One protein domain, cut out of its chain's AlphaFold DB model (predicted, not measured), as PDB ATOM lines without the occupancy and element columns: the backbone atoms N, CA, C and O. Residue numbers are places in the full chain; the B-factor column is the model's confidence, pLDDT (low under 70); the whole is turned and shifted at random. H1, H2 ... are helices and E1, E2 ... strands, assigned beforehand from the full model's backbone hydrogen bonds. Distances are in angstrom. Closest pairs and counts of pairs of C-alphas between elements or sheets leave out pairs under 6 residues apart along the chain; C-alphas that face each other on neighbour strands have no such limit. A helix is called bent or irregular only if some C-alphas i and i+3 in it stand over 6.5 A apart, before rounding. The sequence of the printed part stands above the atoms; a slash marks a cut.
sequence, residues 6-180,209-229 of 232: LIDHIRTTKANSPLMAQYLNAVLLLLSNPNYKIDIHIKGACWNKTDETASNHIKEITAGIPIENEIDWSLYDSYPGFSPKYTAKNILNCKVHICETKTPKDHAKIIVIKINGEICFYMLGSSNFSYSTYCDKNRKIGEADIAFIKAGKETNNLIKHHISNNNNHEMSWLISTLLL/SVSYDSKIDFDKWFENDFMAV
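What this domain is: This is residues 6 to 180 and 209 to 229 of the 232 residues of an uncharacterized protein of Gilliamella apicola (UniProt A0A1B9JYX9). A twisted wall of eight strands has helix H1 packed over one face and H7 crossing the other. H3 packs on H1, H4 packs on H3, and H5 packs near the E1 and E7 end, with H6 beyond it; residues 165 to 170 stick out. The 196 printed residues include seven named helices and eight named strands, along the chain E1 H1 E2 H2 H3 E3 E4 E5 E6 H4 E7 H5 H6 E8 H7. The mixed sheet runs E1 E7 E6 E5 E2 E3 E4 E8, and the class is mixed, helices and strands. The whole is compact, with a radius of gyration of the C-alphas of 16.7 A and spans of 52 by 38 by 33 A.

Where its parts are: The strands are E1, residues 6 to 11, from C-alpha 6 at (-26.113, -24.107, 46.587); E7, 144 to 150, 20.0 A; E6, 118 to 125, 21.4 A; E5, 110 to 115; E2, 37 to 43, 19.7 A; E3, 70 to 76, 19.5 A; E4, 94 to 99; and E8, 210 to 212. The helices are H1, 19 to 31, 17.8 A; H2, 45 to 48, only just irregular, with C-alphas 45 and 48 6.55 A apart; H3, 53 to 61; H4, 131 to 134; H5, 156 to 164; H6, 169 to 179, 15.8 A; and H7, 218 to 229, 17.2 A, ending with C-alpha 229 at (-42.515, -21.256, 47.697).

How they stand to each other: E5 and E2 are antiparallel, with N 41 and O 112 2.8 A apart. E2 and E3 are parallel, with N 40 and O 72 2.8 A apart; with H2 and H3 between them they form a strand-helix-strand unit, two parallel neighbour strands joined through helices, with a right-handed crossover. E5 and E6 form a hairpin, with N 113 and O 121 2.8 A apart. H1 and H7 are on opposite faces of the sheet. H7 has a height over the sheet of 10.4 A and only just runs across the strands, at 61 degrees to E6 on the local plane. H1 touches H3 at a steep tilt of 51 degrees, the same way, closest at the C-alphas of Asn 25 and Ile 61, 4.5 A. H3 touches H4, closest at the C-alphas of Thr 53 and Tyr 131, 5.3 A. H2 grazes the sheet. H1, with residues 27 to 31 alone, touches H5, closest at the C-alphas of Leu 30 and Leu 158, 5.2 A. H5 and H6 form a helical hairpin and only just touch, with 3 pairs of C-alphas within 8 A, the closest being Ile 163 and Ser 172, 6.6 A. Every O i to N i+4 pair is within hydrogen-bond range in H1, H3 and H5, but 6 of 7 in H6 and 7 of 8 in H7; H2 and H4 are too short for such a pair.

The domain as a whole: The two C-alphas farthest apart, those of Gly 81 and Trp 173, are 52.1 A apart. Residues 181 to 208 are not printed, and C-alphas 180 and 209 are 40.9 A apart across the cut. Of the links that are printed whole, E3 to E4 is long, with 17 residues. The mean pLDDT of the printed part is 70.8; 85 residues are under 70, among them 79 to 94 and 163 to 180.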
ATOM      1  N   LEU A   6     -27.399 -23.788  47.193       82.69
ATOM      2  CA  LEU A   6     -26.113 -24.107  46.587       82.69
ATOM      3  C   LEU A   6     -26.386 -24.963  45.349       82.69
ATOM      4  O   LEU A   6     -27.057 -25.990  45.443       82.69
ATOM      5  N   ILE A   7     -25.881 -24.527  44.198       81.56
ATOM      6  CA  ILE A   7     -26.034 -25.235  42.927       81.56
ATOM      7  C   ILE A   7     -24.714 -25.930  42.610       81.56
ATOM      8  O   ILE A   7     -23.671 -25.277  42.560       81.56
ATOM      9  N   ASP A   8     -24.773 -27.236  42.375       78.38
ATOM     10  CA  ASP A   8     -23.634 -28.065  41.999       78.38
ATOM     11  C   ASP A   8     -23.854 -28.687  40.614       78.38
ATOM     12  O   ASP A   8     -24.966 -29.064  40.242       78.38
ATOM     13  N   HIS A   9     -22.788 -28.768  39.822       77.88
ATOM     14  CA  HIS A   9     -22.838 -29.264  38.451       77.88
ATOM     15  C   HIS A   9     -21.981 -30.519  38.304       77.88
ATOM     16  O   HIS A   9     -20.746 -30.475  38.329       77.88
ATOM     17  N   ILE A  10     -22.647 -31.633  38.025       74.81
ATOM     18  CA  ILE A  10     -22.056 -32.964  38.039       74.81
ATOM     19  C   ILE A  10     -21.890 -33.456  36.600       74.81
ATOM     20  O   ILE A  10     -22.818 -33.443  35.793       74.81
ATOM     21  N   ARG A  11     -20.676 -33.894  36.247       67.62
ATOM     22  CA  ARG A  11     -20.345 -34.466  34.928       67.62
ATOM     23  C   ARG A  11     -19.809 -35.878  35.096       67.62
ATOM     24  O   ARG A  11     -18.671 -36.049  35.530       67.62
ATOM     25  N   THR A  12     -20.558 -36.864  34.618       62.97
ATOM     26  CA  THR A  12     -20.161 -38.289  34.628       62.97
ATOM     27  C   THR A  12     -18.869 -38.560  33.844       62.97
ATOM     28  O   THR A  12     -18.098 -39.443  34.180       62.97
ATOM     29  N   THR A  13     -18.532 -37.742  32.846       57.97
ATOM     30  CA  THR A  13     -17.245 -37.857  32.121       57.97
ATOM     31  C   THR A  13     -16.026 -37.431  32.929       57.97
ATOM     32  O   THR A  13     -14.918 -37.877  32.641       57.97
ATOM     33  N   LYS A  14     -16.211 -36.538  33.904       53.66
ATOM     34  CA  LYS A  14     -15.150 -36.100  34.824       53.66
ATOM     35  C   LYS A  14     -15.123 -36.946  36.092       53.66
ATOM     36  O   LYS A  14     -14.133 -36.937  36.816       53.66
ATOM     37  N   ALA A  15     -16.206 -37.672  36.334       50.00
ATOM     38  CA  ALA A  15     -16.409 -38.501  37.491       50.00
ATOM     39  C   ALA A  15     -16.381 -39.976  37.053       50.00
ATOM     40  O   ALA A  15     -17.376 -40.495  36.567       50.00
ATOM     41  N   ASN A  16     -15.245 -40.670  37.208       50.28
ATOM     42  CA  ASN A  16     -15.181 -42.139  37.136       50.28
ATOM     43  C   ASN A  16     -16.443 -42.788  37.729       50.28
ATOM     44  O   ASN A  16     -16.912 -42.385  38.787       50.28
ATOM     45  N   SER A  17     -16.983 -43.806  37.066       48.38
ATOM     46  CA  SER A  17     -18.377 -44.209  37.248       48.38
ATOM     47  C   SER A  17     -18.744 -45.029  38.513       48.38
ATOM     48  O   SER A  17     -19.802 -45.630  38.476       48.38
ATOM     49  N   PRO A  18     -18.051 -45.033  39.679       55.88
ATOM     50  CA  PRO A  18     -18.775 -45.163  40.953       55.88
ATOM     51  C   PRO A  18     -19.143 -43.801  41.571       55.88
ATOM     52  O   PRO A  18     -19.850 -43.760  42.574       55.88
ATOM     53  N   LEU A  19     -18.663 -42.683  41.009       63.50
ATOM     54  CA  LEU A  19     -18.719 -41.380  41.669       63.50
ATOM     55  C   LEU A  19     -20.129 -40.818  41.828       63.50
ATOM     56  O   LEU A  19     -20.330 -40.056  42.758       63.50
ATOM     57  N   MET A  20     -21.105 -41.178  40.991       72.12
ATOM     58  CA  MET A  20     -22.469 -40.661  41.169       72.12
ATOM     59  C   MET A  20     -23.210 -41.382  42.305       72.12
ATOM     60  O   MET A  20     -23.884 -40.742  43.109       72.12
ATOM     61  N   ALA A  21     -23.038 -42.705  42.429       75.12
ATOM     62  CA  ALA A  21     -23.519 -43.433  43.604       75.12
ATOM     63  C   ALA A  21     -22.807 -42.952  44.881       75.12
ATOM     64  O   ALA A  21     -23.458 -42.721  45.894       75.12
ATOM     65  N   GLN A  22     -21.492 -42.716  44.812       71.94
ATOM     66  CA  GLN A  22     -20.713 -42.152  45.921       71.94
ATOM     67  C   GLN A  22     -21.109 -40.711  46.253       71.94
ATOM     68  O   GLN A  22     -21.113 -40.343  47.420       71.94
ATOM     69  N   TYR A  23     -21.461 -39.901  45.254       77.75
ATOM     70  CA  TYR A  23     -21.955 -38.542  45.453       77.75
ATOM     71  C   TYR A  23     -23.260 -38.564  46.245       77.75
ATOM     72  O   TYR A  23     -23.354 -37.917  47.283       77.75
ATOM     73  N   LEU A  24     -24.238 -39.369  45.815       81.88
ATOM     74  CA  LEU A  24     -25.498 -39.520  46.543       81.88
ATOM     75  C   LEU A  24     -25.293 -40.135  47.933       81.88
ATOM     76  O   LEU A  24     -25.928 -39.691  48.881       81.88
ATOM     77  N   ASN A  25     -24.380 -41.097  48.082       82.38
ATOM     78  CA  ASN A  25     -24.007 -41.635  49.389       82.38
ATOM     79  C   ASN A  25     -23.419 -40.551  50.306       82.38
ATOM     80  O   ASN A  25     -23.860 -40.416  51.441       82.38
ATOM     81  N   ALA A  26     -22.486 -39.735  49.811       77.25
ATOM     82  CA  ALA A  26     -21.902 -38.635  50.572       77.25
ATOM     83  C   ALA A  26     -22.957 -37.589  50.959       77.25
ATOM     84  O   ALA A  26     -22.977 -37.140  52.104       77.25
ATOM     85  N   VAL A  27     -23.864 -37.246  50.036       85.00
ATOM     86  CA  VAL A  27     -25.027 -36.395  50.322       85.00
ATOM     87  C   VAL A  27     -25.836 -36.992  51.468       85.00
ATOM     88  O   VAL A  27     -26.059 -36.311  52.463       85.00
ATOM     89  N   LEU A  28     -26.219 -38.267  51.386       84.62
ATOM     90  CA  LEU A  28     -27.009 -38.902  52.434       84.62
ATOM     91  C   LEU A  28     -26.272 -38.992  53.768       84.62
ATOM     92  O   LEU A  28     -26.880 -38.697  54.788       84.62
ATOM     93  N   LEU A  29     -24.981 -39.328  53.791       81.31
ATOM     94  CA  LEU A  29     -24.179 -39.356  55.018       81.31
ATOM     95  C   LEU A  29     -24.124 -37.983  55.693       81.31
ATOM     96  O   LEU A  29     -24.258 -37.888  56.908       81.31
ATOM     97  N   LEU A  30     -23.969 -36.914  54.910       82.00
ATOM     98  CA  LEU A  30     -23.898 -35.541  55.418       82.00
ATOM     99  C   LEU A  30     -25.261 -34.983  55.846       82.00
ATOM    100  O   LEU A  30     -25.306 -34.035  56.630       82.00
ATOM    101  N   LEU A  31     -26.346 -35.566  55.336       83.62
ATOM    102  CA  LEU A  31     -27.726 -35.272  55.722       83.62
ATOM    103  C   LEU A  31     -28.250 -36.195  56.836       83.62
ATOM    104  O   LEU A  31     -29.292 -35.906  57.420       83.62
ATOM    105  N   SER A  32     -27.555 -37.296  57.136       79.12
ATOM    106  CA  SER A  32     -28.016 -38.307  58.089       79.12
ATOM    107  C   SER A  32     -27.912 -37.816  59.530       79.12
ATOM    108  O   SER A  32     -26.870 -37.337  59.979       79.12
ATOM    109  N   ASN A  33     -28.999 -37.988  60.274       80.44
ATOM    110  CA  ASN A  33     -29.078 -37.766  61.711       80.44
ATOM    111  C   ASN A  33     -30.088 -38.770  62.283       80.44
ATOM    112  O   ASN A  33     -31.192 -38.835  61.746       80.44
ATOM    113  N   PRO A  34     -29.791 -39.462  63.398       78.31
ATOM    114  CA  PRO A  34     -30.703 -40.439  64.009       78.31
ATOM    115  C   PRO A  34     -32.131 -39.945  64.286       78.31
ATOM    116  O   PRO A  34     -33.040 -40.749  64.447       78.31
ATOM    117  N   ASN A  35     -32.340 -38.628  64.377       82.56
ATOM    118  CA  ASN A  35     -33.653 -38.026  64.627       82.56
ATOM    119  C   ASN A  35     -34.372 -37.570  63.347       82.56
ATOM    120  O   ASN A  35     -35.421 -36.932  63.436       82.56
ATOM    121  N   TYR A  36     -33.792 -37.802  62.173       85.69
ATOM    122  CA  TYR A  36     -34.344 -37.366  60.899       85.69
ATOM    123  C   TYR A  36     -35.039 -38.517  60.189       85.69
ATOM    124  O   TYR A  36     -34.473 -39.593  60.004       85.69
ATOM    125  N   LYS A  37     -36.260 -38.244  59.729       86.00
ATOM    126  CA  LYS A  37     -36.913 -39.061  58.711       86.00
ATOM    127  C   LYS A  37     -36.411 -38.603  57.349       86.00
ATOM    128  O   LYS A  37     -36.559 -37.421  57.025       86.00
ATOM    129  N   ILE A  38     -35.822 -39.513  56.578       88.50
ATOM    130  CA  ILE A  38     -35.289 -39.207  55.249       88.50
ATOM    131  C   ILE A  38     -36.195 -39.851  54.205       88.50
ATOM    132  O   ILE A  38     -36.290 -41.073  54.132       88.50
ATOM    133  N   ASP A  39     -36.824 -39.032  53.366       89.88
ATOM    134  CA  ASP A  39     -37.632 -39.512  52.246       89.88
ATOM    135  C   ASP A  39     -36.902 -39.222  50.929       89.88
ATOM    136  O   ASP A  39     -36.554 -38.078  50.628       89.88
ATOM    137  N   ILE A  40     -36.660 -40.256  50.128       90.19
ATOM    138  CA  ILE A  40     -35.958 -40.168  48.846       90.19
ATOM    139  C   ILE A  40     -36.934 -40.508  47.728       90.19
ATOM    140  O   ILE A  40     -37.447 -41.621  47.642       90.19
ATOM    141  N   HIS A  41     -37.160 -39.563  46.827       89.69
ATOM    142  CA  HIS A  41     -38.069 -39.707  45.698       89.69
ATOM    143  C   HIS A  41     -37.275 -39.764  44.395       89.69
ATOM    144  O   HIS A  41     -36.483 -38.866  44.109       89.69
ATOM    145  N   ILE A  42     -37.510 -40.797  43.587       87.81
ATOM    146  CA  ILE A  42     -36.855 -41.002  42.292       87.81
ATOM    147  C   ILE A  42     -37.914 -41.005  41.195       87.81
ATOM    148  O   ILE A  42     -38.724 -41.931  41.128       87.81
ATOM    149  N   LYS A  43     -37.889 -39.999  40.317       86.44
ATOM    150  CA  LYS A  43     -38.769 -39.929  39.144       86.44
ATOM    151  C   LYS A  43     -38.063 -40.400  37.881       86.44
ATOM    152  O   LYS A  43     -36.930 -39.984  37.613       86.44
ATOM    153  N   GLY A  44     -38.780 -41.194  37.087       80.31
ATOM    154  CA  GLY A  44     -38.358 -41.662  35.774       80.31
ATOM    155  C   GLY A  44     -38.267 -43.174  35.687       80.31
ATOM    156  O   GLY A  44     -37.631 -43.817  36.513       80.31
ATOM    157  N   ALA A  45     -38.793 -43.756  34.613       74.75
ATOM    158  CA  ALA A  45     -38.953 -45.208  34.485       74.75
ATOM    159  C   ALA A  45     -37.639 -46.027  34.429       74.75
ATOM    160  O   ALA A  45     -37.668 -47.254  34.421       74.75
ATOM    161  N   CYS A  46     -36.464 -45.393  34.346       74.88
ATOM    162  CA  CYS A  46     -35.197 -46.076  34.055       74.88
ATOM    163  C   CYS A  46     -34.593 -46.882  35.213       74.88
ATOM    164  O   CYS A  46     -33.642 -47.630  34.973       74.88
ATOM    165  N   TRP A  47     -35.159 -46.800  36.419       74.25
ATOM    166  CA  TRP A  47     -34.704 -47.574  37.576       74.25
ATOM    167  C   TRP A  47     -35.025 -49.070  37.489       74.25
ATOM    168  O   TRP A  47     -34.394 -49.870  38.173       74.25
ATOM    169  N   ASN A  48     -35.947 -49.487  36.615       68.69
ATOM    170  CA  ASN A  48     -36.399 -50.878  36.541       68.69
ATOM    171  C   ASN A  48     -35.989 -51.633  35.262       68.69
ATOM    172  O   ASN A  48     -36.491 -52.726  35.028       68.69
ATOM    173  N   LYS A  49     -35.093 -51.087  34.426       63.16
ATOM    174  CA  LYS A  49     -34.824 -51.599  33.063       63.16
ATOM    175  C   LYS A  49     -34.131 -52.975  32.995       63.16
ATOM    176  O   LYS A  49     -34.034 -53.548  31.916       63.16
ATOM    177  N   THR A  50     -33.616 -53.505  34.098       61.19
ATOM    178  CA  THR A  50     -33.009 -54.844  34.174       61.19
ATOM    179  C   THR A  50     -33.099 -55.364  35.603       61.19
ATOM    180  O   THR A  50     -33.014 -54.566  36.545       61.19
ATOM    181  N   ASP A  51     -33.218 -56.685  35.755       53.47
ATOM    182  CA  ASP A  51     -33.300 -57.352  37.056       53.47
ATOM    183  C   ASP A  51     -32.154 -56.898  37.985       53.47
ATOM    184  O   ASP A  51     -31.010 -56.730  37.565       53.47
ATOM    185  N   GLU A  52     -32.493 -56.618  39.248       58.44
ATOM    186  CA  GLU A  52     -31.580 -56.274  40.358       58.44
ATOM    187  C   GLU A  52     -30.837 -54.923  40.303       58.44
ATOM    188  O   GLU A  52     -30.163 -54.552  41.270       58.44
ATOM    189  N   THR A  53     -30.974 -54.131  39.236       65.75
ATOM    190  CA  THR A  53     -30.179 -52.892  39.102       65.75
ATOM    191  C   THR A  53     -30.515 -51.804  40.112       65.75
ATOM    192  O   THR A  53     -29.591 -51.266  40.719       65.75
ATOM    193  N   ALA A  54     -31.792 -51.494  40.345       66.88
ATOM    194  CA  ALA A  54     -32.164 -50.509  41.361       66.88
ATOM    195  C   ALA A  54     -31.847 -50.986  42.783       66.88
ATOM    196  O   ALA A  54     -31.372 -50.193  43.585       66.88
ATOM    197  N   SER A  55     -32.030 -52.274  43.095       70.75
ATOM    198  CA  SER A  55     -31.711 -52.785  44.433       70.75
ATOM    199  C   SER A  55     -30.225 -52.730  44.751       70.75
ATOM    200  O   SER A  55     -29.846 -52.317  45.841       70.75
ATOM    201  N   ASN A  56     -29.375 -53.134  43.804       72.56
ATOM    202  CA  ASN A  56     -27.928 -53.072  43.997       72.56
ATOM    203  C   ASN A  56     -27.458 -51.619  44.049       72.56
ATOM    204  O   ASN A  56     -26.587 -51.281  44.835       72.56
ATOM    205  N   HIS A  57     -28.085 -50.745  43.270       76.69
ATOM    206  CA  HIS A  57     -27.764 -49.330  43.275       76.69
ATOM    207  C   HIS A  57     -28.165 -48.622  44.578       76.69
ATOM    208  O   HIS A  57     -27.358 -47.888  45.138       76.69
ATOM    209  N   ILE A  58     -29.365 -48.888  45.103       78.25
ATOM    210  CA  ILE A  58     -29.796 -48.347  46.398       78.25
ATOM    211  C   ILE A  58     -28.867 -48.845  47.508       78.25
ATOM    212  O   ILE A  58     -28.422 -48.026  48.299       78.25
ATOM    213  N   LYS A  59     -28.472 -50.129  47.509       78.00
ATOM    214  CA  LYS A  59     -27.469 -50.646  48.461       78.00
ATOM    215  C   LYS A  59     -26.158 -49.860  48.439       78.00
ATOM    216  O   LYS A  59     -25.623 -49.574  49.502       78.00
ATOM    217  N   GLU A  60     -25.636 -49.542  47.253       78.12
ATOM    218  CA  GLU A  60     -24.403 -48.752  47.114       78.12
ATOM    219  C   GLU A  60     -24.594 -47.322  47.638       78.12
ATOM    220  O   GLU A  60     -23.733 -46.804  48.342       78.12
ATOM    221  N   ILE A  61     -25.739 -46.691  47.348       80.38
ATOM    222  CA  ILE A  61     -26.061 -45.349  47.856       80.38
ATOM    223  C   ILE A  61     -26.231 -45.352  49.381       80.38
ATOM    224  O   ILE A  61     -25.840 -44.391  50.040       80.38
ATOM    225  N   THR A  62     -26.793 -46.411  49.960       79.44
ATOM    226  CA  THR A  62     -27.055 -46.499  51.403       79.44
ATOM    227  C   THR A  62     -25.928 -47.160  52.192       79.44
ATOM    228  O   THR A  62     -26.061 -47.374  53.397       79.44
ATOM    229  N   ALA A  63     -24.819 -47.512  51.540       78.31
ATOM    230  CA  ALA A  63     -23.701 -48.172  52.194       78.31
ATOM    231  C   ALA A  63     -23.118 -47.286  53.308       78.31
ATOM    232  O   ALA A  63     -22.769 -46.129  53.084       78.31
ATOM    233  N   GLY A  64     -23.010 -47.837  54.520       71.62
ATOM    234  CA  GLY A  64     -22.435 -47.134  55.672       71.62
ATOM    235  C   GLY A  64     -23.332 -46.069  56.311       71.62
ATOM    236  O   GLY A  64     -22.889 -45.428  57.260       71.62
ATOM    237  N   ILE A  65     -24.576 -45.885  55.847       75.44
ATOM    238  CA  ILE A  65     -25.541 -45.036  56.555       75.44
ATOM    239  C   ILE A  65     -25.972 -45.750  57.852       75.44
ATOM    240  O   ILE A  65     -26.294 -46.943  57.791       75.44
ATOM    241  N   PRO A  66     -25.984 -45.066  59.016       70.12
ATOM    242  CA  PRO A  66     -26.375 -45.683  60.283       70.12
ATOM    243  C   PRO A  66     -27.787 -46.286  60.239       70.12
ATOM    244  O   PRO A  66     -28.701 -45.690  59.663       70.12
ATOM    245  N   ILE A  67     -27.950 -47.466  60.849       61.16
ATOM    246  CA  ILE A  67     -29.153 -48.324  60.780       61.16
ATOM    247  C   ILE A  67     -30.366 -47.666  61.451       61.16
ATOM    248  O   ILE A  67     -31.507 -47.972  61.116       61.16
ATOM    249  N   GLU A  68     -30.119 -46.769  62.396       66.81
ATOM    250  CA  GLU A  68     -31.125 -45.998  63.115       66.81
ATOM    251  C   GLU A  68     -31.825 -44.933  62.260       66.81
ATOM    252  O   GLU A  68     -32.873 -44.438  62.668       66.81
ATOM    253  N   ASN A  69     -31.294 -44.594  61.080       66.31
ATOM    254  CA  ASN A  69     -31.982 -43.690  60.164       66.31
ATOM    255  C   ASN A  69     -33.127 -44.425  59.458       66.31
ATOM    256  O   ASN A  69     -32.916 -45.422  58.765       66.31
ATOM    257  N   GLU A  70     -34.342 -43.893  59.580       73.50
ATOM    258  CA  GLU A  70     -35.480 -44.348  58.786       73.50
ATOM    259  C   GLU A  70     -35.414 -43.696  57.397       73.50
ATOM    260  O   GLU A  70     -35.649 -42.493  57.255       73.50
ATOM    261  N   ILE A  71     -35.055 -44.495  56.383       82.06
ATOM    262  CA  ILE A  71     -34.986 -44.057  54.984       82.06
ATOM    263  C   ILE A  71     -36.114 -44.702  54.178       82.06
ATOM    264  O   ILE A  71     -36.126 -45.917  53.940       82.06
ATOM    265  N   ASP A  72     -37.020 -43.858  53.695       86.44
ATOM    266  CA  ASP A  72     -38.128 -44.252  52.835       86.44
ATOM    267  C   ASP A  72     -37.801 -43.880  51.384       86.44
ATOM    268  O   ASP A  72     -37.524 -42.730  51.057       86.44
ATOM    269  N   TRP A  73     -37.846 -44.856  50.484       85.38
ATOM    270  CA  TRP A  73     -37.619 -44.666  49.054       85.38
ATOM    271  C   TRP A  73     -38.940 -44.733  48.307       85.38
ATOM    272  O   TRP A  73     -39.651 -45.728  48.399       85.38
ATOM    273  N   SER A  74     -39.240 -43.723  47.503       86.38
ATOM    274  CA  SER A  74     -40.385 -43.699  46.596       86.38
ATOM    275  C   SER A  74     -39.898 -43.698  45.152       86.38
ATOM    276  O   SER A  74     -39.277 -42.740  44.690       86.38
ATOM    277  N   LEU A  75     -40.155 -44.794  44.441       83.94
ATOM    278  CA  LEU A  75     -39.754 -45.000  43.053       83.94
ATOM    279  C   LEU A  75     -40.969 -44.814  42.146       83.94
ATOM    280  O   LEU A  75     -41.914 -45.605  42.197       83.94
ATOM    281  N   TYR A  76     -40.940 -43.769  41.327       82.75
ATOM    282  CA  TYR A  76     -42.045 -43.391  40.456       82.75
ATOM    283  C   TYR A  76     -41.812 -43.887  39.034       82.75
ATOM    284  O   TYR A  76     -40.690 -43.842  38.522       82.75
ATOM    285  N   ASP A  77     -42.903 -44.316  38.399       77.69
ATOM    286  CA  ASP A  77     -42.958 -44.814  37.020       77.69
ATOM    287  C   ASP A  77     -42.216 -46.133  36.791       77.69
ATOM    288  O   ASP A  77     -41.314 -46.519  37.521       77.69
ATOM    289  N   SER A  78     -42.597 -46.867  35.749       71.69
ATOM    290  CA  SER A  78     -41.985 -48.158  35.431       71.69
ATOM    291  C   SER A  78     -42.091 -48.444  33.930       71.69
ATOM    292  O   SER A  78     -43.105 -48.149  33.292       71.69
ATOM    293  N   TYR A  79     -41.043 -49.007  33.307       68.06
ATOM    294  CA  TYR A  79     -41.172 -49.463  31.920       68.06
ATOM    295  C   TYR A  79     -42.052 -50.726  31.844       68.06
ATOM    296  O   TYR A  79     -41.856 -51.652  32.636       68.06
ATOM    297  N   PRO A  80     -42.963 -50.822  30.854       58.81
ATOM    298  CA  PRO A  80     -43.744 -52.031  30.614       58.81
ATOM    299  C   PRO A  80     -42.839 -53.236  30.347       58.81
ATOM    300  O   PRO A  80     -41.918 -53.145  29.536       58.81
ATOM    301  N   GLY A  81     -43.134 -54.365  30.994       56.41
ATOM    302  CA  GLY A  81     -42.372 -55.611  30.849       56.41
ATOM    303  C   GLY A  81     -41.311 -55.849  31.925       56.41
ATOM    304  O   GLY A  81     -40.696 -56.910  31.923       56.41
ATOM    305  N   PHE A  82     -41.137 -54.919  32.867       62.44
ATOM    306  CA  PHE A  82     -40.237 -55.075  34.009       62.44
ATOM    307  C   PHE A  82     -41.021 -55.211  35.309       62.44
ATOM    308  O   PHE A  82     -42.016 -54.518  35.510       62.44
ATOM    309  N   SER A  83     -40.590 -56.124  36.182       59.62
ATOM    310  CA  SER A  83     -41.298 -56.464  37.420       59.62
ATOM    311  C   SER A  83     -40.686 -55.726  38.619       59.62
ATOM    312  O   SER A  83     -39.586 -56.080  39.052       59.62
ATOM    313  N   PRO A  84     -41.404 -54.766  39.232       59.91
ATOM    314  CA  PRO A  84     -40.943 -54.064  40.434       59.91
ATOM    315  C   PRO A  84     -40.697 -54.990  41.637       59.91
ATOM    316  O   PRO A  84     -39.962 -54.639  42.560       59.91
ATOM    317  N   LYS A  85     -41.264 -56.207  41.612       60.22
ATOM    318  CA  LYS A  85     -41.144 -57.215  42.680       60.22
ATOM    319  C   LYS A  85     -39.695 -57.601  43.003       60.22
ATOM    320  O   LYS A  85     -39.440 -58.041  44.121       60.22
ATOM    321  N   TYR A  86     -38.757 -57.443  42.065       57.38
ATOM    322  CA  TYR A  86     -37.345 -57.792  42.274       57.38
ATOM    323  C   TYR A  86     -36.525 -56.668  42.915       57.38
ATOM    324  O   TYR A  86     -35.581 -56.948  43.650       57.38
ATOM    325  N   THR A  87     -36.911 -55.405  42.714       60.28
ATOM    326  CA  THR A  87     -36.198 -54.240  43.269       60.28
ATOM    327  C   THR A  87     -36.308 -54.169  44.790       60.28
ATOM    328  O   THR A  87     -35.392 -53.717  45.468       60.28
ATOM    329  N   ALA A  88     -37.407 -54.654  45.356       55.62
ATOM    330  CA  ALA A  88     -37.723 -54.398  46.754       55.62
ATOM    331  C   ALA A  88     -37.308 -55.528  47.721       55.62
ATOM    332  O   ALA A  88     -37.261 -55.327  48.929       55.62
ATOM    333  N   LYS A  89     -36.936 -56.711  47.208       55.66
ATOM    334  CA  LYS A  89     -36.547 -57.870  48.036       55.66
ATOM    335  C   LYS A  89     -35.147 -57.749  48.658       55.66
ATOM    336  O   LYS A  89     -34.787 -58.541  49.520       55.66
ATOM    337  N   ASN A  90     -34.344 -56.786  48.207       52.88
ATOM    338  CA  ASN A  90     -32.902 -56.801  48.434       52.88
ATOM    339  C   ASN A  90     -32.369 -55.619  49.247       52.88
ATOM    340  O   ASN A  90     -31.186 -55.626  49.558       52.88
ATOM    341  N   ILE A  91     -33.169 -54.618  49.603       59.59
ATOM    342  CA  ILE A  91     -32.656 -53.428  50.290       59.59
ATOM    343  C   ILE A  91     -32.955 -53.563  51.787       59.59
ATOM    344  O   ILE A  91     -34.099 -53.448  52.216       59.59
ATOM    345  N   LEU A  92     -31.922 -53.880  52.572       53.28
ATOM    346  CA  LEU A  92     -32.000 -53.925  54.034       53.28
ATOM    347  C   LEU A  92     -32.161 -52.494  54.571       53.28
ATOM    348  O   LEU A  92     -31.522 -51.581  54.059       53.28
ATOM    349  N   ASN A  93     -32.987 -52.311  55.605       59.59
ATOM    350  CA  ASN A  93     -33.178 -51.035  56.320       59.59
ATOM    351  C   ASN A  93     -33.778 -49.885  55.494       59.59
ATOM    352  O   ASN A  93     -33.680 -48.731  55.891       59.59
ATOM    353  N   CYS A  94     -34.410 -50.177  54.360       66.69
ATOM    354  CA  CYS A  94     -35.166 -49.184  53.603       66.69
ATOM    355  C   CYS A  94     -36.590 -49.683  53.394       66.69
ATOM    356  O   CYS A  94     -36.802 -50.852  53.051       66.69
ATOM    357  N   LYS A  95     -37.568 -48.790  53.540       74.62
ATOM    358  CA  LYS A  95     -38.902 -49.035  52.989       74.62
ATOM    359  C   LYS A  95     -38.888 -48.573  51.544       74.62
ATOM    360  O   LYS A  95     -38.414 -47.483  51.248       74.62
ATOM    361  N   VAL A  96     -39.362 -49.419  50.637       74.94
ATOM    362  CA  VAL A  96     -39.424 -49.082  49.214       74.94
ATOM    363  C   VAL A  96     -40.878 -49.077  48.776       74.94
ATOM    364  O   VAL A  96     -41.562 -50.104  48.795       74.94
ATOM    365  N   HIS A  97     -41.323 -47.900  48.370       78.69
ATOM    366  CA  HIS A  97     -42.622 -47.614  47.799       78.69
ATOM    367  C   HIS A  97     -42.481 -47.551  46.285       78.69
ATOM    368  O   HIS A  97     -41.668 -46.797  45.752       78.69
ATOM    369  N   ILE A  98     -43.266 -48.358  45.578       76.38
ATOM    370  CA  ILE A  98     -43.343 -48.295  44.118       76.38
ATOM    371  C   ILE A  98     -44.633 -47.563  43.757       76.38
ATOM    372  O   ILE A  98     -45.733 -48.031  44.067       76.38
ATOM    373  N   CYS A  99     -44.476 -46.414  43.106       76.69
ATOM    374  CA  CYS A  99     -45.548 -45.512  42.713       76.69
ATOM    375  C   CYS A  99     -45.755 -45.606  41.196       76.69
ATOM    376  O   CYS A  99     -45.112 -44.910  40.407       76.69
ATOM    377  N   GLU A 100     -46.642 -46.503  40.767       69.44
ATOM    378  CA  GLU A 100     -46.973 -46.655  39.349       69.44
ATOM    379  C   GLU A 100     -47.953 -45.561  38.916       69.44
ATOM    380  O   GLU A 100     -49.115 -45.550  39.331       69.44
ATOM    381  N   THR A 101     -47.505 -44.646  38.054       64.12
ATOM    382  CA  THR A 101     -48.406 -43.675  37.429       64.12
ATOM    383  C   THR A 101     -49.045 -44.280  36.172       64.12
ATOM    384  O   THR A 101     -48.466 -45.116  35.479       64.12
ATOM    385  N   LYS A 102     -50.287 -43.881  35.865       56.16
ATOM    386  CA  LYS A 102     -51.021 -44.321  34.655       56.16
ATOM    387  C   LYS A 102     -50.674 -43.496  33.406       56.16
ATOM    388  O   LYS A 102     -51.311 -43.651  32.365       56.16
ATOM    389  N   THR A 103     -49.728 -42.576  33.532       55.19
ATOM    390  CA  THR A 103     -49.351 -41.566  32.540       55.19
ATOM    391  C   THR A 103     -48.306 -42.097  31.548       55.19
ATOM    392  O   THR A 103     -47.678 -43.128  31.801       55.19
ATOM    393  N   PRO A 104     -48.146 -41.465  30.364       55.69
ATOM    394  CA  PRO A 104     -47.139 -41.885  29.393       55.69
ATOM    395  C   PRO A 104     -45.746 -41.884  30.030       55.69
ATOM    396  O   PRO A 104     -45.448 -41.042  30.867       55.69
ATOM    397  N   LYS A 105     -44.922 -42.853  29.612       65.62
ATOM    398  CA  LYS A 105     -43.591 -43.163  30.157       65.62
ATOM    399  C   LYS A 105     -42.792 -41.890  30.431       65.62
ATOM    400  O   LYS A 105     -42.296 -41.273  29.485       65.62
ATOM    401  N   ASP A 106     -42.653 -41.531  31.702       70.19
ATOM    402  CA  ASP A 106     -41.847 -40.378  32.053       70.19
ATOM    403  C   ASP A 106     -40.357 -40.718  31.904       70.19
ATOM    404  O   ASP A 106     -39.835 -41.694  32.459       70.19
ATOM    405  N   HIS A 107     -39.687 -39.911  31.087       78.12
ATOM    406  CA  HIS A 107     -38.253 -39.969  30.831       78.12
ATOM    407  C   HIS A 107     -37.467 -38.969  31.690       78.12
ATOM    408  O   HIS A 107     -36.250 -38.837  31.496       78.12
ATOM    409  N   ALA A 108     -38.135 -38.276  32.614       83.31
ATOM    410  CA  ALA A 108     -37.521 -37.445  33.632       83.31
ATOM    411  C   ALA A 108     -36.487 -38.238  34.442       83.31
ATOM    412  O   ALA A 108     -36.500 -39.467  34.486       83.31
ATOM    413  N   LYS A 109     -35.524 -37.518  35.013       87.69
ATOM    414  CA  LYS A 109     -34.439 -38.074  35.828       87.69
ATOM    415  C   LYS A 109     -34.259 -37.128  36.989       87.69
ATOM    416  O   LYS A 109     -33.474 -36.183  36.923       87.69
ATOM    417  N   ILE A 110     -35.127 -37.329  37.969       90.19
ATOM    418  CA  ILE A 110     -35.267 -36.439  39.109       90.19
ATOM    419  C   ILE A 110     -35.004 -37.254  40.358       90.19
ATOM    420  O   ILE A 110     -35.579 -38.328  40.532       90.19
ATOM    421  N   ILE A 111     -34.152 -36.723  41.221       91.25
ATOM    422  CA  ILE A 111     -33.969 -37.213  42.580       91.25
ATOM    423  C   ILE A 111     -34.346 -36.078  43.513       91.25
ATOM    424  O   ILE A 111     -33.874 -34.961  43.328       91.25
ATOM    425  N   VAL A 112     -35.180 -36.351  44.505       92.81
ATOM    426  CA  VAL A 112     -35.514 -35.406  45.574       92.81
ATOM    427  C   VAL A 112     -35.244 -36.087  46.902       92.81
ATOM    428  O   VAL A 112     -35.631 -37.238  47.086       92.81
ATOM    429  N   ILE A 113     -34.589 -35.387  47.820       92.62
ATOM    430  CA  ILE A 113     -34.383 -35.843  49.193       92.62
ATOM    431  C   ILE A 113     -35.055 -34.842  50.120       92.62
ATOM    432  O   ILE A 113     -34.796 -33.631  50.058       92.62
ATOM    433  N   LYS A 114     -35.903 -35.379  50.987       91.50
ATOM    434  CA  LYS A 114     -36.574 -34.647  52.043       91.50
ATOM    435  C   LYS A 114     -36.081 -35.077  53.405       91.50
ATOM    436  O   LYS A 114     -35.768 -36.245  53.618       91.50
ATOM    437  N   ILE A 115     -36.068 -34.120  54.322       89.50
ATOM    438  CA  ILE A 115     -35.803 -34.348  55.736       89.50
ATOM    439  C   ILE A 115     -37.008 -33.830  56.503       89.50
ATOM    440  O   ILE A 115     -37.363 -32.660  56.383       89.50
ATOM    441  N   ASN A 116     -37.661 -34.709  57.265       88.44
ATOM    442  CA  ASN A 116     -38.864 -34.381  58.037       88.44
ATOM    443  C   ASN A 116     -39.961 -33.698  57.189       88.44
ATOM    444  O   ASN A 116     -40.642 -32.788  57.655       88.44
ATOM    445  N   GLY A 117     -40.119 -34.133  55.933       86.75
ATOM    446  CA  GLY A 117     -41.099 -33.598  54.978       86.75
ATOM    447  C   GLY A 117     -40.624 -32.406  54.135       86.75
ATOM    448  O   GLY A 117     -41.200 -32.165  53.073       86.75
ATOM    449  N   GLU A 118     -39.546 -31.727  54.532       87.38
ATOM    450  CA  GLU A 118     -39.000 -30.552  53.845       87.38
ATOM    451  C   GLU A 118     -38.001 -30.935  52.751       87.38
ATOM    452  O   GLU A 118     -37.115 -31.757  52.975       87.38
ATOM    453  N   ILE A 119     -38.091 -30.314  51.570       89.31
ATOM    454  CA  ILE A 119     -37.125 -30.543  50.480       89.31
ATOM    455  C   ILE A 119     -35.773 -29.932  50.854       89.31
ATOM    456  O   ILE A 119     -35.646 -28.713  50.960       89.31
ATOM    457  N   CYS A 120     -34.744 -30.771  50.974       89.81
ATOM    458  CA  CYS A 120     -33.380 -30.348  51.308       89.81
ATOM    459  C   CYS A 120     -32.424 -30.454  50.118       89.81
ATOM    460  O   CYS A 120     -31.477 -29.675  50.007       89.81
ATOM    461  N   PHE A 121     -32.683 -31.394  49.212       91.38
ATOM    462  CA  PHE A 121     -31.864 -31.626  48.031       91.38
ATOM    463  C   PHE A 121     -32.738 -32.047  46.856       91.38
ATOM    464  O   PHE A 121     -33.678 -32.826  47.018       91.38
ATOM    465  N   TYR A 122     -32.407 -31.576  45.658       91.75
ATOM    466  CA  TYR A 122     -32.932 -32.151  44.428       91.75
ATOM    467  C   TYR A 122     -31.881 -32.150  43.324       91.75
ATOM    468  O   TYR A 122     -31.053 -31.250  43.231       91.75
ATOM    469  N   MET A 123     -31.925 -33.166  42.474       89.94
ATOM    470  CA  MET A 123     -31.027 -33.334  41.344       89.94
ATOM    471  C   MET A 123     -31.835 -33.596  40.086       89.94
ATOM    472  O   MET A 123     -32.759 -34.411  40.079       89.94
ATOM    473  N   LEU A 124     -31.473 -32.885  39.027       90.94
ATOM    474  CA  LEU A 124     -32.125 -32.918  37.729       90.94
ATOM    475  C   LEU A 124     -31.065 -33.137  36.663       90.94
ATOM    476  O   LEU A 124     -30.040 -32.452  36.660       90.94
ATOM    477  N   GLY A 125     -31.322 -34.018  35.705       87.19
ATOM    478  CA  GLY A 125     -30.412 -34.097  34.575       87.19
ATOM    479  C   GLY A 125     -30.704 -35.174  33.556       87.19
ATOM    480  O   GLY A 125     -31.848 -35.443  33.186       87.19
ATOM    481  N   SER A 126     -29.618 -35.723  33.026       84.44
ATOM    482  CA  SER A 126     -29.623 -36.670  31.913       84.44
ATOM    483  C   SER A 126     -29.231 -38.082  32.336       84.44
ATOM    484  O   SER A 126     -29.490 -39.012  31.569       84.44
ATOM    485  N   SER A 127     -28.726 -38.262  33.563       82.50
ATOM    486  CA  SER A 127     -28.294 -39.552  34.100       82.50
ATOM    487  C   SER A 127     -29.452 -40.443  34.529       82.50
ATOM    488  O   SER A 127     -30.196 -40.139  35.461       82.50
ATOM    489  N   ASN A 128     -29.616 -41.581  33.855       81.38
ATOM    490  CA  ASN A 128     -30.617 -42.575  34.242       81.38
ATOM    491  C   ASN A 128     -30.285 -43.145  35.623       81.38
ATOM    492  O   ASN A 128     -29.192 -43.684  35.779       81.38
ATOM    493  N   PHE A 129     -31.223 -43.126  36.574       81.25
ATOM    494  CA  PHE A 129     -31.048 -43.806  37.861       81.25
ATOM    495  C   PHE A 129     -30.949 -45.320  37.643       81.25
ATOM    496  O   PHE A 129     -31.946 -46.026  37.574       81.25
ATOM    497  N   SER A 130     -29.739 -45.815  37.408       76.69
ATOM    498  CA  SER A 130     -29.460 -47.203  37.067       76.69
ATOM    499  C   SER A 130     -28.015 -47.521  37.416       76.69
ATOM    500  O   SER A 130     -27.127 -46.679  37.258       76.69
ATOM    501  N   TYR A 131     -27.757 -48.774  37.791       76.12
ATOM    502  CA  TYR A 131     -26.402 -49.251  38.066       76.12
ATOM    503  C   TYR A 131     -25.433 -48.932  36.915       76.12
ATOM    504  O   TYR A 131     -24.322 -48.453  37.115       76.12
ATOM    505  N   SER A 132     -25.891 -49.126  35.678       73.81
ATOM    506  CA  SER A 132     -25.081 -48.925  34.477       73.81
ATOM    507  C   SER A 132     -24.655 -47.474  34.220       73.81
ATOM    508  O   SER A 132     -23.742 -47.257  33.434       73.81
ATOM    509  N   THR A 133     -25.332 -46.490  34.812       74.38
ATOM    510  CA  THR A 133     -24.964 -45.070  34.708       74.38
ATOM    511  C   THR A 133     -24.176 -44.612  35.936       74.38
ATOM    512  O   THR A 133     -23.274 -43.792  35.814       74.38
ATOM    513  N   TYR A 134     -24.505 -45.137  37.119       71.50
ATOM    514  CA  TYR A 134     -24.002 -44.603  38.386       71.50
ATOM    515  C   TYR A 134     -22.863 -45.425  39.013       71.50
ATOM    516  O   TYR A 134     -22.183 -44.907  39.901       71.50
ATOM    517  N   CYS A 135     -22.683 -46.685  38.592       71.50
ATOM    518  CA  CYS A 135     -21.758 -47.650  39.205       71.50
ATOM    519  C   CYS A 135     -20.755 -48.289  38.212       71.50
ATOM    520  O   CYS A 135     -19.666 -48.706  38.621       71.50
ATOM    521  N   ASP A 136     -21.074 -48.367  36.913       72.94
ATOM    522  CA  ASP A 136     -20.224 -49.039  35.916       72.94
ATOM    523  C   ASP A 136     -19.041 -48.183  35.430       72.94
ATOM    524  O   ASP A 136     -19.115 -47.465  34.432       72.94
ATOM    525  N   LYS A 137     -17.892 -48.356  36.093       65.50
ATOM    526  CA  LYS A 137     -16.603 -47.683  35.819       65.50
ATOM    527  C   LYS A 137     -16.137 -47.741  34.359       65.50
ATOM    528  O   LYS A 137     -15.343 -46.893  33.955       65.50
ATOM    529  N   ASN A 138     -16.584 -48.731  33.590       63.25
ATOM    530  CA  ASN A 138     -16.125 -48.952  32.219       63.25
ATOM    531  C   ASN A 138     -16.939 -48.166  31.187       63.25
ATOM    532  O   ASN A 138     -16.558 -48.092  30.014       63.25
ATOM    533  N   ARG A 139     -18.055 -47.562  31.602       63.69
ATOM    534  CA  ARG A 139     -18.947 -46.846  30.704       63.69
ATOM    535  C   ARG A 139     -18.528 -45.384  30.587       63.69
ATOM    536  O   ARG A 139     -18.598 -44.606  31.529       63.69
ATOM    537  N   LYS A 140     -18.113 -44.989  29.384       60.22
ATOM    538  CA  LYS A 140     -17.831 -43.587  29.038       60.22
ATOM    539  C   LYS A 140     -19.126 -42.878  28.652       60.22
ATOM    540  O   LYS A 140     -19.339 -42.575  27.480       60.22
ATOM    541  N   ILE A 141     -20.023 -42.685  29.614       63.84
ATOM    542  CA  ILE A 141     -21.266 -41.953  29.367       63.84
ATOM    543  C   ILE A 141     -21.022 -40.450  29.540       63.84
ATOM    544  O   ILE A 141     -20.319 -40.025  30.447       63.84
ATOM    545  N   GLY A 142     -21.577 -39.662  28.617       65.00
ATOM    546  CA  GLY A 142     -21.495 -38.203  28.532       65.00
ATOM    547  C   GLY A 142     -22.585 -37.449  29.291       65.00
ATOM    548  O   GLY A 142     -22.994 -36.395  28.818       65.00
ATOM    549  N   GLU A 143     -23.098 -37.986  30.394       75.12
ATOM    550  CA  GLU A 143     -24.247 -37.409  31.098       75.12
ATOM    551  C   GLU A 143     -23.822 -36.274  32.049       75.12
ATOM    552  O   GLU A 143     -22.710 -36.249  32.597       75.12
ATOM    553  N   ALA A 144     -24.716 -35.302  32.191       77.44
ATOM    554  CA  ALA A 144     -24.583 -34.165  33.084       77.44
ATOM    555  C   ALA A 144     -25.871 -33.977  33.885       77.44
ATOM    556  O   ALA A 144     -26.973 -34.124  33.340       77.44
ATOM    557  N   ASP A 145     -25.696 -33.623  35.151       84.06
ATOM    558  CA  ASP A 145     -26.765 -33.373  36.105       84.06
ATOM    559  C   ASP A 145     -26.456 -32.104  36.900       84.06
ATOM    560  O   ASP A 145     -25.304 -31.677  37.019       84.06
ATOM    561  N   ILE A 146     -27.507 -31.489  37.422       83.75
ATOM    562  CA  ILE A 146     -27.439 -30.312  38.277       83.75
ATOM    563  C   ILE A 146     -28.115 -30.677  39.589       83.75
ATOM    564  O   ILE A 146     -29.269 -31.108  39.596       83.75
ATOM    565  N   ALA A 147     -27.388 -30.505  40.683       87.56
ATOM    566  CA  ALA A 147     -27.895 -30.673  42.029       87.56
ATOM    567  C   ALA A 147     -28.119 -29.309  42.681       87.56
ATOM    568  O   ALA A 147     -27.379 -28.352  42.462       87.56
ATOM    569  N   PHE A 148     -29.153 -29.239  43.498       88.44
ATOM    570  CA  PHE A 148     -29.550 -28.063  44.241       88.44
ATOM    571  C   PHE A 148     -29.695 -28.467  45.701       88.44
ATOM    572  O   PHE A 148     -30.478 -29.354  46.038       88.44
ATOM    573  N   ILE A 149     -28.941 -27.804  46.567       87.81
ATOM    574  CA  ILE A 149     -28.931 -28.040  48.008       87.81
ATOM    575  C   ILE A 149     -29.553 -26.810  48.665       87.81
ATOM    576  O   ILE A 149     -28.986 -25.719  48.582       87.81
ATOM    577  N   LYS A 150     -30.725 -26.963  49.290       86.88
ATOM    578  CA  LYS A 150     -31.401 -25.869  50.010       86.88
ATOM    579  C   LYS A 150     -30.509 -25.429  51.163       86.88
ATOM    580  O   LYS A 150     -30.058 -26.275  51.925       86.88
ATOM    581  N   ALA A 151     -30.245 -24.138  51.309       82.06
ATOM    582  CA  ALA A 151     -29.535 -23.608  52.464       82.06
ATOM    583  C   ALA A 151     -30.433 -23.715  53.702       82.06
ATOM    584  O   ALA A 151     -31.542 -23.181  53.721       82.06
ATOM    585  N   GLY A 152     -29.965 -24.430  54.721       82.75
ATOM    586  CA  GLY A 152     -30.727 -24.684  55.936       82.75
ATOM    587  C   GLY A 152     -29.877 -25.344  57.014       82.75
ATOM    588  O   GLY A 152     -28.707 -25.675  56.799       82.75
ATOM    589  N   LYS A 153     -30.470 -25.535  58.194       82.00
ATOM    590  CA  LYS A 153     -29.792 -26.165  59.335       82.00
ATOM    591  C   LYS A 153     -29.435 -27.618  59.022       82.00
ATOM    592  O   LYS A 153     -28.338 -28.067  59.342       82.00
ATOM    593  N   GLU A 154     -30.338 -28.306  58.340       83.94
ATOM    594  CA  GLU A 154     -30.274 -29.719  57.976       83.94
ATOM    595  C   GLU A 154     -29.184 -29.997  56.930       83.94
ATOM    596  O   GLU A 154     -28.585 -31.066  56.918       83.94
ATOM    597  N   THR A 155     -28.879 -29.023  56.067       83.44
ATOM    598  CA  THR A 155     -27.913 -29.160  54.964       83.44
ATOM    599  C   THR A 155     -26.568 -28.493  55.251       83.44
ATOM    600  O   THR A 155     -25.658 -28.554  54.422       83.44
ATOM    601  N   ASN A 156     -26.405 -27.866  56.419       82.25
ATOM    602  CA  ASN A 156     -25.221 -27.072  56.755       82.25
ATOM    603  C   ASN A 156     -23.920 -27.884  56.634       82.25
ATOM    604  O   ASN A 156     -22.933 -27.404  56.081       82.25
ATOM    605  N   ASN A 157     -23.926 -29.139  57.091       80.81
ATOM    606  CA  ASN A 157     -22.761 -30.023  56.989       80.81
ATOM    607  C   ASN A 157     -22.411 -30.348  55.532       80.81
ATOM    608  O   ASN A 157     -21.241 -30.288  55.154       80.81
ATOM    609  N   LEU A 158     -23.422 -30.616  54.701       81.06
ATOM    610  CA  LEU A 158     -23.252 -30.869  53.271       81.06
ATOM    611  C   LEU A 158     -22.666 -29.652  52.546       81.06
ATOM    612  O   LEU A 158     -21.690 -29.762  51.803       81.06
ATOM    613  N   ILE A 159     -23.221 -28.473  52.822       79.50
ATOM    614  CA  ILE A 159     -22.770 -27.205  52.250       79.50
ATOM    615  C   ILE A 159     -21.328 -26.891  52.671       79.50
ATOM    616  O   ILE A 159     -20.493 -26.567  51.824       79.50
ATOM    617  N   LYS A 160     -21.005 -27.027  53.965       75.25
ATOM    618  CA  LYS A 160     -19.640 -26.836  54.481       75.25
ATOM    619  C   LYS A 160     -18.649 -27.772  53.797       75.25
ATOM    620  O   LYS A 160     -17.599 -27.306  53.364       75.25
ATOM    621  N   HIS A 161     -19.007 -29.048  53.646       74.19
ATOM    622  CA  HIS A 161     -18.175 -30.046  52.976       74.19
ATOM    623  C   HIS A 161     -17.898 -29.689  51.505       74.19
ATOM    624  O   HIS A 161     -16.761 -29.780  51.042       74.19
ATOM    625  N   HIS A 162     -18.912 -29.232  50.763       70.00
ATOM    626  CA  HIS A 162     -18.730 -28.773  49.379       70.00
ATOM    627  C   HIS A 162     -17.810 -27.553  49.270       70.00
ATOM    628  O   HIS A 162     -17.061 -27.430  48.302       70.00
ATOM    629  N   ILE A 163     -17.831 -26.649  50.248       66.75
ATOM    630  CA  ILE A 163     -17.000 -25.440  50.221       66.75
ATOM    631  C   ILE A 163     -15.559 -25.741  50.627       66.75
ATOM    632  O   ILE A 163     -14.637 -25.284  49.949       66.75
ATOM    633  N   SER A 164     -15.351 -26.524  51.691       67.06
ATOM    634  CA  SER A 164     -14.008 -26.878  52.167       67.06
ATOM    635  C   SER A 164     -13.211 -27.628  51.104       67.06
ATOM    636  O   SER A 164     -12.025 -27.374  50.933       67.06
ATOM    637  N   ASN A 165     -13.873 -28.491  50.331       63.34
ATOM    638  CA  ASN A 165     -13.222 -29.240  49.258       63.34
ATOM    639  C   ASN A 165     -12.929 -28.390  48.009       63.34
ATOM    640  O   ASN A 165     -12.111 -28.788  47.183       63.34
ATOM    641  N   ASN A 166     -13.569 -27.224  47.867       55.75
ATOM    642  CA  ASN A 166     -13.386 -26.329  46.723       55.75
ATOM    643  C   ASN A 166     -12.320 -25.238  46.951       55.75
ATOM    644  O   ASN A 166     -12.112 -24.418  46.058       55.75
ATOM    645  N   ASN A 167     -11.638 -25.205  48.110       52.47
ATOM    646  CA  ASN A 167     -10.604 -24.209  48.461       52.47
ATOM    647  C   ASN A 167     -11.018 -22.740  48.216       52.47
ATOM    648  O   ASN A 167     -10.171 -21.874  47.997       52.47
ATOM    649  N   ASN A 168     -12.319 -22.436  48.238       48.53
ATOM    650  CA  ASN A 168     -12.825 -21.119  47.867       48.53
ATOM    651  C   ASN A 168     -13.249 -20.331  49.116       48.53
ATOM    652  O   ASN A 168     -14.406 -20.369  49.541       48.53
ATOM    653  N   HIS A 169     -12.284 -19.629  49.719       46.16
ATOM    654  CA  HIS A 169     -12.466 -18.832  50.940       46.16
ATOM    655  C   HIS A 169     -13.574 -17.764  50.828       46.16
ATOM    656  O   HIS A 169     -14.200 -17.441  51.838       46.16
ATOM    657  N   GLU A 170     -13.880 -17.260  49.627       40.88
ATOM    658  CA  GLU A 170     -14.929 -16.251  49.404       40.88
ATOM    659  C   GLU A 170     -16.350 -16.826  49.577       40.88
ATOM    660  O   GLU A 170     -17.237 -16.157  50.113       40.88
ATOM    661  N   MET A 171     -16.561 -18.101  49.227       42.62
ATOM    662  CA  MET A 171     -17.847 -18.791  49.423       42.62
ATOM    663  C   MET A 171     -18.130 -19.111  50.896       42.62
ATOM    664  O   MET A 171     -19.285 -19.129  51.315       42.62
ATOM    665  N   SER A 172     -17.089 -19.314  51.709       42.19
ATOM    666  CA  SER A 172     -17.232 -19.540  53.154       42.19
ATOM    667  C   SER A 172     -17.814 -18.311  53.876       42.19
ATOM    668  O   SER A 172     -18.676 -18.446  54.748       42.19
ATOM    669  N   TRP A 173     -17.423 -17.101  53.454       39.25
ATOM    670  CA  TRP A 173     -17.915 -15.840  54.018       39.25
ATOM    671  C   TRP A 173     -19.386 -15.559  53.669       39.25
ATOM    672  O   TRP A 173     -20.181 -15.229  54.557       39.25
ATOM    673  N   LEU A 174     -19.787 -15.775  52.410       40.94
ATOM    674  CA  LEU A 174     -21.172 -15.591  51.958       40.94
ATOM    675  C   LEU A 174     -22.150 -16.449  52.778       40.94
ATOM    676  O   LEU A 174     -23.220 -15.991  53.163       40.94
ATOM    677  N   ILE A 175     -21.748 -17.670  53.130       49.09
ATOM    678  CA  ILE A 175     -22.581 -18.610  53.884       49.09
ATOM    679  C   ILE A 175     -22.608 -18.319  55.378       49.09
ATOM    680  O   ILE A 175     -23.671 -18.430  55.979       49.09
ATOM    681  N   SER A 176     -21.509 -17.855  55.976       46.38
ATOM    682  CA  SER A 176     -21.574 -17.316  57.341       46.38
ATOM    683  C   SER A 176     -22.582 -16.164  57.446       46.38
ATOM    684  O   SER A 176     -23.228 -16.000  58.468       46.38
ATOM    685  N   THR A 177     -22.793 -15.429  56.355       46.16
ATOM    686  CA  THR A 177     -23.773 -14.340  56.284       46.16
ATOM    687  C   THR A 177     -25.199 -14.842  55.995       46.16
ATOM    688  O   THR A 177     -26.162 -14.191  56.383       46.16
ATOM    689  N   LEU A 178     -25.357 -15.999  55.337       46.00
ATOM    690  CA  LEU A 178     -26.659 -16.596  54.996       46.00
ATOM    691  C   LEU A 178     -27.191 -17.594  56.045       46.00
ATOM    692  O   LEU A 178     -28.398 -17.807  56.099       46.00
ATOM    693  N   LEU A 179     -26.315 -18.216  56.845       48.09
ATOM    694  CA  LEU A 179     -26.643 -19.266  57.824       48.09
ATOM    695  C   LEU A 179     -26.550 -18.811  59.292       48.09
ATOM    696  O   LEU A 179     -26.804 -19.626  60.177       48.09
ATOM    697  N   LEU A 180     -26.181 -17.558  59.574       43.59
ATOM    698  CA  LEU A 180     -26.138 -17.029  60.941       43.59
ATOM    699  C   LEU A 180     -27.289 -16.053  61.191       43.59
ATOM    700  O   LEU A 180     -27.159 -14.867  60.908       43.59
ATOM    701  N   SER A 209     -40.087 -54.312  53.991       49.66
ATOM    702  CA  SER A 209     -41.482 -54.224  53.543       49.66
ATOM    703  C   SER A 209     -41.574 -53.471  52.219       49.66
ATOM    704  O   SER A 209     -40.857 -52.500  51.983       49.66
ATOM    705  N   VAL A 210     -42.442 -53.964  51.338       50.16
ATOM    706  CA  VAL A 210     -42.688 -53.402  50.010       50.16
ATOM    707  C   VAL A 210     -44.152 -53.030  49.958       50.16
ATOM    708  O   VAL A 210     -45.002 -53.899  50.173       50.16
ATOM    709  N   SER A 211     -44.460 -51.773  49.656       58.50
ATOM    710  CA  SER A 211     -45.836 -51.367  49.394       58.50
ATOM    711  C   SER A 211     -45.976 -50.771  47.999       58.50
ATOM    712  O   SER A 211     -45.055 -50.175  47.440       58.50
ATOM    713  N   TYR A 212     -47.148 -51.002  47.419       50.22
ATOM    714  CA  TYR A 212     -47.551 -50.441  46.139       50.22
ATOM    715  C   TYR A 212     -48.573 -49.359  46.443       50.22
ATOM    716  O   TYR A 212     -49.649 -49.672  46.961       50.22
ATOM    717  N   ASP A 213     -48.239 -48.107  46.145       56.12
ATOM    718  CA  ASP A 213     -49.174 -47.000  46.300       56.12
ATOM    719  C   ASP A 213     -49.571 -46.470  44.923       56.12
ATOM    720  O   ASP A 213     -48.756 -45.958  44.160       56.12
ATOM    721  N   SER A 214     -50.849 -46.635  44.591       48.44
ATOM    722  CA  SER A 214     -51.410 -46.280  43.284       48.44
ATOM    723  C   SER A 214     -51.944 -44.845  43.223       48.44
ATOM    724  O   SER A 214     -52.603 -44.487  42.244       48.44
ATOM    725  N   LYS A 215     -51.722 -44.027  44.267       50.03
ATOM    726  CA  LYS A 215     -52.365 -42.709  44.408       50.03
ATOM    727  C   LYS A 215     -51.434 -41.496  44.453       50.03
ATOM    728  O   LYS A 215     -51.954 -40.383  44.507       50.03
ATOM    729  N   ILE A 216     -50.114 -41.661  44.402       58.78
ATOM    730  CA  ILE A 216     -49.197 -40.512  44.464       58.78
ATOM    731  C   ILE A 216     -48.866 -40.032  43.046       58.78
ATOM    732  O   ILE A 216     -48.096 -40.657  42.321       58.78
ATOM    733  N   ASP A 217     -49.479 -38.914  42.659       66.19
ATOM    734  CA  ASP A 217     -49.158 -38.160  41.446       66.19
ATOM    735  C   ASP A 217     -47.937 -37.273  41.735       66.19
ATOM    736  O   ASP A 217     -48.048 -36.274  42.449       66.19
ATOM    737  N   PHE A 218     -46.764 -37.682  41.234       67.06
ATOM    738  CA  PHE A 218     -45.507 -36.965  41.467       67.06
ATOM    739  C   PHE A 218     -45.576 -35.525  40.966       67.06
ATOM    740  O   PHE A 218     -45.038 -34.649  41.627       67.06
ATOM    741  N   ASP A 219     -46.221 -35.263  39.827       66.56
ATOM    742  CA  ASP A 219     -46.234 -33.921  39.242       66.56
ATOM    743  C   ASP A 219     -47.054 -32.961  40.094       66.56
ATOM    744  O   ASP A 219     -46.567 -31.893  40.446       66.56
ATOM    745  N   LYS A 220     -48.239 -33.382  40.548       68.81
ATOM    746  CA  LYS A 220     -49.030 -32.576  41.494       68.81
ATOM    747  C   LYS A 220     -48.321 -32.367  42.821       68.81
ATOM    748  O   LYS A 220     -48.416 -31.298  43.411       68.81
ATOM    749  N   TRP A 221     -47.650 -33.402  43.317       71.31
ATOM    750  CA  TRP A 221     -46.866 -33.301  44.540       71.31
ATOM    751  C   TRP A 221     -45.707 -32.307  44.381       71.31
ATOM    752  O   TRP A 221     -45.553 -31.405  45.202       71.31
ATOM    753  N   PHE A 222     -44.937 -32.435  43.301       65.25
ATOM    754  CA  PHE A 222     -43.789 -31.588  43.008       65.25
ATOM    755  C   PHE A 222     -44.211 -30.136  42.774       65.25
ATOM    756  O   PHE A 222     -43.587 -29.230  43.314       65.25
ATOM    757  N   GLU A 223     -45.286 -29.897  42.021       67.00
ATOM    758  CA  GLU A 223     -45.839 -28.555  41.817       67.00
ATOM    759  C   GLU A 223     -46.263 -27.914  43.139       67.00
ATOM    760  O   GLU A 223     -45.886 -26.775  43.400       67.00
ATOM    761  N   ASN A 224     -46.978 -28.639  44.003       67.19
ATOM    762  CA  ASN A 224     -47.431 -28.092  45.280       67.19
ATOM    763  C   ASN A 224     -46.267 -27.770  46.223       67.19
ATOM    764  O   ASN A 224     -46.252 -26.693  46.801       67.19
ATOM    765  N   ASP A 225     -45.273 -28.648  46.351       62.75
ATOM    766  CA  ASP A 225     -44.173 -28.425  47.300       62.75
ATOM    767  C   ASP A 225     -43.106 -27.458  46.762       62.75
ATOM    768  O   ASP A 225     -42.453 -26.757  47.534       62.75
ATOM    769  N   PHE A 226     -42.904 -27.405  45.442       55.78
ATOM    770  CA  PHE A 226     -41.866 -26.574  44.828       55.78
ATOM    771  C   PHE A 226     -42.379 -25.188  44.422       55.78
ATOM    772  O   PHE A 226     -41.656 -24.200  44.557       55.78
ATOM    773  N   MET A 227     -43.616 -25.087  43.921       50.69
ATOM    774  CA  MET A 227     -44.177 -23.811  43.457       50.69
ATOM    775  C   MET A 227     -44.899 -23.036  44.559       50.69
ATOM    776  O   MET A 227     -44.998 -21.819  44.426       50.69
ATOM    777  N   ALA A 228     -45.324 -23.673  45.660       50.09
ATOM    778  CA  ALA A 228     -45.887 -22.945  46.806       50.09
ATOM    779  C   ALA A 228     -44.881 -21.981  47.461       50.09
ATOM    780  O   ALA A 228     -45.284 -21.021  48.106       50.09
ATOM    781  N   VAL A 229     -43.578 -22.164  47.224       47.12
ATOM    782  CA  VAL A 229     -42.515 -21.256  47.697       47.12
ATOM    783  C   VAL A 229     -42.517 -19.906  46.948       47.12
ATOM    784  O   VAL A 229     -41.749 -19.016  47.297       47.12
TER     785      VAL A 229